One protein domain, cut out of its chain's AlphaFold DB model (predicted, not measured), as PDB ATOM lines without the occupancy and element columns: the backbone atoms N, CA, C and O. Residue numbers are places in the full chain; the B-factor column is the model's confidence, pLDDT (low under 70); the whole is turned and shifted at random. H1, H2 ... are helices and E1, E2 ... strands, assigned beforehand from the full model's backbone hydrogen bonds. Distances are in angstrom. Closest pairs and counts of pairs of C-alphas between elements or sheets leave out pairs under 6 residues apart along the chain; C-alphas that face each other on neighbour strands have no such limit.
ATOM      1  N   THR A   2      65.289 -41.528   7.655       92.25
ATOM      2  CA  THR A   2      64.869 -40.638   6.561       92.25
ATOM      3  C   THR A   2      63.370 -40.812   6.376       92.25
ATOM      4  O   THR A   2      62.897 -41.945   6.402       92.25
ATOM      5  N   LEU A   3      62.634 -39.712   6.238       93.88
ATOM      6  CA  LEU A   3      61.200 -39.728   5.971       93.88
ATOM      7  C   LEU A   3      60.966 -39.283   4.530       93.88
ATOM      8  O   LEU A   3      61.436 -38.217   4.134       93.88
ATOM      9  N   GLU A   4      60.242 -40.094   3.770       94.31
ATOM     10  CA  GLU A   4      59.783 -39.760   2.425       94.31
ATOM     11  C   GLU A   4      58.296 -39.398   2.486       94.31
ATOM     12  O   GLU A   4      57.509 -40.098   3.126       94.31
ATOM     13  N   ILE A   5      57.919 -38.274   1.872       94.12
ATOM     14  CA  ILE A   5      56.554 -37.744   1.909       94.12
ATOM     15  C   ILE A   5      56.082 -37.520   0.477       94.12
ATOM     16  O   ILE A   5      56.704 -36.770  -0.273       94.12
ATOM     17  N   ALA A   6      54.943 -38.120   0.139       93.12
ATOM     18  CA  ALA A   6      54.208 -37.855  -1.089       93.12
ATOM     19  C   ALA A   6      52.862 -37.200  -0.751       93.12
ATOM     20  O   ALA A   6      52.164 -37.635   0.167       93.12
ATOM     21  N   LEU A   7      52.500 -36.158  -1.498       91.12
ATOM     22  CA  LEU A   7      51.188 -35.518  -1.429       91.12
ATOM     23  C   LEU A   7      50.359 -36.004  -2.618       91.12
ATOM     24  O   LEU A   7      50.793 -35.891  -3.762       91.12
ATOM     25  N   VAL A   8      49.190 -36.576  -2.334       86.06
ATOM     26  CA  VAL A   8      48.269 -37.130  -3.332       86.06
ATOM     27  C   VAL A   8      46.856 -36.607  -3.074       86.06
ATOM     28  O   VAL A   8      46.387 -36.612  -1.937       86.06
ATOM     29  N   ASP A   9      46.160 -36.176  -4.127       77.31
ATOM     30  CA  ASP A   9      44.841 -35.521  -3.998       77.31
ATOM     31  C   ASP A   9      43.664 -36.507  -3.864       77.31
ATOM     32  O   ASP A   9      42.510 -36.121  -3.645       77.31
ATOM     33  N   HIS A  10      43.956 -37.805  -3.935       79.12
ATOM     34  CA  HIS A  10      43.010 -38.903  -3.773       79.12
ATOM     35  C   HIS A  10      43.359 -39.751  -2.546       79.12
ATOM     36  O   HIS A  10      44.475 -39.724  -2.034       79.12
ATOM     37  N   SER A  11      42.392 -40.530  -2.061       78.19
ATOM     38  CA  SER A  11      42.683 -41.512  -1.018       78.19
ATOM     39  C   SER A  11      43.495 -42.664  -1.614       78.19
ATOM     40  O   SER A  11      43.037 -43.303  -2.563       78.19
ATOM     41  N   ALA A  12      44.678 -42.930  -1.061       85.94
ATOM     42  CA  ALA A  12      45.577 -43.986  -1.520       85.94
ATOM     43  C   ALA A  12      45.552 -45.184  -0.563       85.94
ATOM     44  O   ALA A  12      45.722 -45.014   0.647       85.94
ATOM     45  N   ASN A  13      45.393 -46.397  -1.106       89.81
ATOM     46  CA  ASN A  13      45.544 -47.630  -0.337       89.81
ATOM     47  C   ASN A  13      47.040 -47.847  -0.035       89.81
ATOM     48  O   ASN A  13      47.796 -48.147  -0.968       89.81
ATOM     49  N   PRO A  14      47.497 -47.734   1.227       91.50
ATOM     50  CA  PRO A  14      48.912 -47.901   1.545       91.50
ATOM     51  C   PRO A  14      49.416 -49.324   1.263       91.50
ATOM     52  O   PRO A  14      50.583 -49.507   0.923       91.50
ATOM     53  N   ALA A  15      48.548 -50.341   1.348       89.06
ATOM     54  CA  ALA A  15      48.939 -51.728   1.110       89.06
ATOM     55  C   ALA A  15      49.301 -52.000  -0.361       89.06
ATOM     56  O   ALA A  15      50.197 -52.802  -0.624       89.06
ATOM     57  N   GLU A  16      48.641 -51.315  -1.295       89.69
ATOM     58  CA  GLU A  16      48.860 -51.452  -2.743       89.69
ATOM     59  C   GLU A  16      49.872 -50.437  -3.285       89.69
ATOM     60  O   GLU A  16      50.650 -50.756  -4.177       89.69
ATOM     61  N   SER A  17      49.893 -49.227  -2.722       86.56
ATOM     62  CA  SER A  17      50.696 -48.105  -3.237       86.56
ATOM     63  C   SER A  17      52.138 -48.092  -2.719       86.56
ATOM     64  O   SER A  17      52.895 -47.175  -3.019       86.56
ATOM     65  N   GLY A  18      52.526 -49.085  -1.911       87.88
ATOM     66  CA  GLY A  18      53.870 -49.175  -1.336       87.88
ATOM     67  C   GLY A  18      54.145 -48.194  -0.192       87.88
ATOM     68  O   GLY A  18      55.297 -48.056   0.207       87.88
ATOM     69  N   PHE A  19      53.117 -47.541   0.360       92.12
ATOM     70  CA  PHE A  19      53.267 -46.648   1.508       92.12
ATOM     71  C   PHE A  19      53.232 -47.420   2.831       92.12
ATOM     72  O   PHE A  19      52.436 -48.341   3.024       92.12
ATOM     73  N   ASP A  20      54.057 -46.998   3.788       92.62
ATOM     74  CA  ASP A  20      54.006 -47.523   5.157       92.62
ATOM     75  C   ASP A  20      52.865 -46.905   5.982       92.62
ATOM     76  O   ASP A  20      52.356 -47.536   6.910       92.62
ATOM     77  N   LEU A  21      52.450 -45.688   5.625       92.56
ATOM     78  CA  LEU A  21      51.399 -44.915   6.278       92.56
ATOM     79  C   LEU A  21      50.800 -43.918   5.278       92.56
ATOM     80  O   LEU A  21      51.542 -43.185   4.629       92.56
ATOM     81  N   CYS A  22      49.471 -43.825   5.229       94.31
ATOM     82  CA  CYS A  22      48.765 -42.706   4.597       94.31
ATOM     83  C   CYS A  22      47.970 -41.932   5.656       94.31
ATOM     84  O   CYS A  22      47.366 -42.541   6.535       94.31
ATOM     85  N   ILE A  23      47.915 -40.602   5.563       92.94
ATOM     86  CA  ILE A  23      47.054 -39.767   6.413       92.94
ATOM     87  C   ILE A  23      46.047 -39.053   5.518       92.94
ATOM     88  O   ILE A  23      46.438 -38.369   4.579       92.94
ATOM     89  N   SER A  24      44.753 -39.203   5.798       90.44
ATOM     90  CA  SER A  24      43.702 -38.544   5.016       90.44
ATOM     91  C   SER A  24      42.469 -38.239   5.861       90.44
ATOM     92  O   SER A  24      42.186 -38.919   6.845       90.44
ATOM     93  N   GLY A  25      41.751 -37.178   5.484       87.31
ATOM     94  CA  GLY A  25      40.434 -36.826   6.027       87.31
ATOM     95  C   GLY A  25      39.269 -37.271   5.139       87.31
ATOM     96  O   GLY A  25      38.117 -36.999   5.469       87.31
ATOM     97  N   ARG A  26      39.549 -37.915   3.994       82.62
ATOM     98  CA  ARG A  26      38.518 -38.502   3.127       82.62
ATOM     99  C   ARG A  26      38.012 -39.802   3.751       82.62
ATOM    100  O   ARG A  26      38.784 -40.550   4.343       82.62
ATOM    101  N   LEU A  27      36.722 -40.088   3.594       78.56
ATOM    102  CA  LEU A  27      36.148 -41.342   4.068       78.56
ATOM    103  C   LEU A  27      36.559 -42.479   3.123       78.56
ATOM    104  O   LEU A  27      36.032 -42.605   2.023       78.56
ATOM    105  N   ALA A  28      37.510 -43.296   3.560       85.00
ATOM    106  CA  ALA A  28      37.922 -44.515   2.874       85.00
ATOM    107  C   ALA A  28      38.121 -45.654   3.879       85.00
ATOM    108  O   ALA A  28      38.345 -45.395   5.064       85.00
ATOM    109  N   SER A  29      38.040 -46.885   3.378       87.12
ATOM    110  CA  SER A  29      38.367 -48.131   4.073       87.12
ATOM    111  C   SER A  29      38.979 -49.079   3.048       87.12
ATOM    112  O   SER A  29      38.479 -49.164   1.925       87.12
ATOM    113  N   TYR A  30      40.037 -49.787   3.429       90.88
ATOM    114  CA  TYR A  30      40.751 -50.704   2.543       90.88
ATOM    115  C   TYR A  30      40.966 -52.053   3.221       90.88
ATOM    116  O   TYR A  30      41.263 -52.122   4.416       90.88
ATOM    117  N   ASP A  31      40.866 -53.133   2.450       91.62
ATOM    118  CA  ASP A  31      41.156 -54.471   2.954       91.62
ATOM    119  C   ASP A  31      42.624 -54.589   3.376       91.62
ATOM    120  O   ASP A  31      43.544 -54.121   2.703       91.62
ATOM    121  N   GLY A  32      42.859 -55.218   4.529       91.19
ATOM    122  CA  GLY A  32      44.211 -55.381   5.067       91.19
ATOM    123  C   GLY A  32      44.851 -54.086   5.583       91.19
ATOM    124  O   GLY A  32      46.047 -54.096   5.882       91.19
ATOM    125  N   VAL A  33      44.085 -53.006   5.739       94.81
ATOM    126  CA  VAL A  33      44.523 -51.730   6.319       94.81
ATOM    127  C   VAL A  33      43.770 -51.482   7.623       94.81
ATOM    128  O   VAL A  33      42.596 -51.815   7.755       94.81
ATOM    129  N   VAL A  34      44.473 -50.952   8.619       94.00
ATOM    130  CA  VAL A  34      43.887 -50.516   9.886       94.00
ATOM    131  C   VAL A  34      43.698 -49.005   9.845       94.00
ATOM    132  O   VAL A  34      44.654 -48.265   9.603       94.00
ATOM    133  N   ASP A  35      42.468 -48.580  10.116       93.69
ATOM    134  CA  ASP A  35      42.063 -47.184  10.255       93.69
ATOM    135  C   ASP A  35      42.268 -46.722  11.701       93.69
ATOM    136  O   ASP A  35      41.569 -47.169  12.614       93.69
ATOM    137  N   ILE A  36      43.195 -45.794  11.920       92.62
ATOM    138  CA  ILE A  36      43.474 -45.218  13.236       92.62
ATOM    139  C   ILE A  36      42.988 -43.763  13.239       92.62
ATOM    140  O   ILE A  36      43.560 -42.939  12.521       92.62
ATOM    141  N   PRO A  37      41.946 -43.400  14.013       92.56
ATOM    142  CA  PRO A  37      41.506 -42.013  14.105       92.56
ATOM    143  C   PRO A  37      42.594 -41.158  14.765       92.56
ATOM    144  O   PRO A  37      43.127 -41.519  15.812       92.56
ATOM    145  N   LEU A  38      42.916 -40.016  14.155       93.56
ATOM    146  CA  LEU A  38      43.930 -39.083  14.651       93.56
ATOM    147  C   LEU A  38      43.292 -37.841  15.264       93.56
ATOM    148  O   LEU A  38      43.590 -37.471  16.396       93.56
ATOM    149  N   LYS A  39      42.427 -37.167  14.498       92.50
ATOM    150  CA  LYS A  39      41.815 -35.903  14.913       92.50
ATOM    151  C   LYS A  39      40.438 -35.722  14.278       92.50
ATOM    152  O   LYS A  39      40.321 -35.950  13.073       92.50
ATOM    153  N   PRO A  40      39.425 -35.268  15.033       91.19
ATOM    154  CA  PRO A  40      38.142 -34.912  14.451       91.19
ATOM    155  C   PRO A  40      38.277 -33.735  13.478       91.19
ATOM    156  O   PRO A  40      39.040 -32.787  13.686       91.19
ATOM    157  N   PHE A 144      36.811 -37.679  10.584       91.19
ATOM    158  CA  PHE A 144      38.128 -37.770  11.221       91.19
ATOM    159  C   PHE A 144      39.233 -37.742  10.174       91.19
ATOM    160  O   PHE A 144      39.139 -38.412   9.149       91.19
ATOM    161  N   PHE A 145      40.321 -37.035  10.480       91.88
ATOM    162  CA  PHE A 145      41.617 -37.402   9.931       91.88
ATOM    163  C   PHE A 145      41.994 -38.765  10.494       91.88
ATOM    164  O   PHE A 145      41.963 -38.972  11.712       91.88
ATOM    165  N   LYS A 146      42.361 -39.682   9.607       93.44
ATOM    166  CA  LYS A 146      42.766 -41.042   9.939       93.44
ATOM    167  C   LYS A 146      44.167 -41.320   9.418       93.44
ATOM    168  O   LYS A 146      44.545 -40.839   8.350       93.44
ATOM    169  N   ALA A 147      44.902 -42.125  10.170       94.12
ATOM    170  CA  ALA A 147      46.059 -42.856   9.691       94.12
ATOM    171  C   ALA A 147      45.591 -44.207   9.143       94.12
ATOM    172  O   ALA A 147      44.905 -44.961   9.829       94.12
ATOM    173  N   TYR A 148      45.992 -44.502   7.918       94.19
ATOM    174  CA  TYR A 148      45.792 -45.768   7.236       94.19
ATOM    175  C   TYR A 148      47.115 -46.519   7.258       94.19
ATOM    176  O   TYR A 148      48.091 -46.083   6.642       94.19
ATOM    177  N   VAL A 149      47.156 -47.633   7.986       94.62
ATOM    178  CA  VAL A 149      48.380 -48.420   8.186       94.62
ATOM    179  C   VAL A 149      48.160 -49.838   7.667       94.62
ATOM    180  O   VAL A 149      47.218 -50.498   8.116       94.62
ATOM    181  N   PRO A 150      49.001 -50.367   6.754       94.25
ATOM    182  CA  PRO A 150      48.919 -51.768   6.360       94.25
ATOM    183  C   PRO A 150      48.990 -52.666   7.598       94.25
ATOM    184  O   PRO A 150      49.902 -52.532   8.411       94.25
ATOM    185  N   ARG A 151      48.072 -53.624   7.743       92.56
ATOM    186  CA  ARG A 151      47.940 -54.460   8.951       92.56
ATOM    187  C   ARG A 151      49.236 -55.185   9.327       92.56
ATOM    188  O   ARG A 151      49.520 -55.362  10.506       92.56
ATOM    189  N   ARG A 152      50.061 -55.527   8.330       89.31
ATOM    190  CA  ARG A 152      51.406 -56.112   8.503       89.31
ATOM    191  C   ARG A 152      52.421 -55.199   9.218       89.31
ATOM    192  O   ARG A 152      53.442 -55.694   9.675       89.31
ATOM    193  N   ARG A 153      52.169 -53.887   9.295       85.00
ATOM    194  CA  ARG A 153      53.051 -52.870   9.899       85.00
ATOM    195  C   ARG A 153      52.594 -52.404  11.288       85.00
ATOM    196  O   ARG A 153      53.376 -51.768  11.979       85.00
ATOM    197  N   VAL A 154      51.372 -52.733  11.718       78.75
ATOM    198  CA  VAL A 154      50.743 -52.169  12.935       78.75
ATOM    199  C   VAL A 154      51.474 -52.530  14.239       78.75
ATOM    200  O   VAL A 154      51.380 -51.782  15.204       78.75
ATOM    201  N   ASN A 155      52.241 -53.625  14.265       68.06
ATOM    202  CA  ASN A 155      52.942 -54.118  15.463       68.06
ATOM    203  C   ASN A 155      54.471 -54.155  15.321       68.06
ATOM    204  O   ASN A 155      55.134 -54.881  16.058       68.06
ATOM    205  N   VAL A 156      55.046 -53.436  14.355       55.12
ATOM    206  CA  VAL A 156      56.507 -53.368  14.217       55.12
ATOM    207  C   VAL A 156      56.997 -52.202  15.079       55.12
ATOM    208  O   VAL A 156      57.135 -51.085  14.588       55.12
ATOM    209  N   ALA A 157      57.160 -52.472  16.376       40.44
ATOM    210  CA  ALA A 157      57.828 -51.608  17.350       40.44
ATOM    211  C   ALA A 157      59.215 -52.170  17.679       40.44
ATOM    212  O   ALA A 157      59.332 -53.417  17.755       40.44
TER     213      ALA A 157
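Overview. This is residues 2 to 40 and 144 to 157 of the 157 residues of the protein "LysR_substrate domain-containing protein" of bacterium M00.F.Ca.ET.191.01.1.1 (UniProt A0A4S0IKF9). A small sheet of three antiparallel strands, with E3 in the middle, has short helix H1 near the end where E2 begins and E3 ends; the long unnamed stretch 2 to 13 loops past on E1's side. The printed part has 53 residues, under half in named elements: H1, E1, E2, E3 along the chain, mostly strand, sheet order E1 - E3 - E2. It is compact, radius of gyration of the C-alphas 10.6 A, spanning 26 by 20 by 19 A.

Along the chain. E3 is residues 144 to 150, 18.3 A, ending at C-alpha 150 (48.919, -51.768, 6.360). E2 is 33 to 40, 19.7 A; E1 is 22 to 24; H1 is 14 to 17, beginning at C-alpha 14 (48.912, -47.901, 1.545).

Arrangement. E3 and E2 are antiparallel at 157 degrees, with N 36 and O 147 2.8 A apart, within hydrogen-bond range. E1 and E3 are antiparallel at 162 degrees, with N 22 and O 148 3.0 A apart, also within range. H1 only grazes the sheet with residues 14 to 16; its closest C-alphas to E3 are Ala 15 and Pro 150, 5.3 A. H1 is too short for an O i to N i+4 pair.

Size, cuts and confidence. Residues 41 to 143 are not printed; C-alphas 40 and 144 are 4.3 A apart across the cut. Residues 155 to 157 have pLDDT under 70.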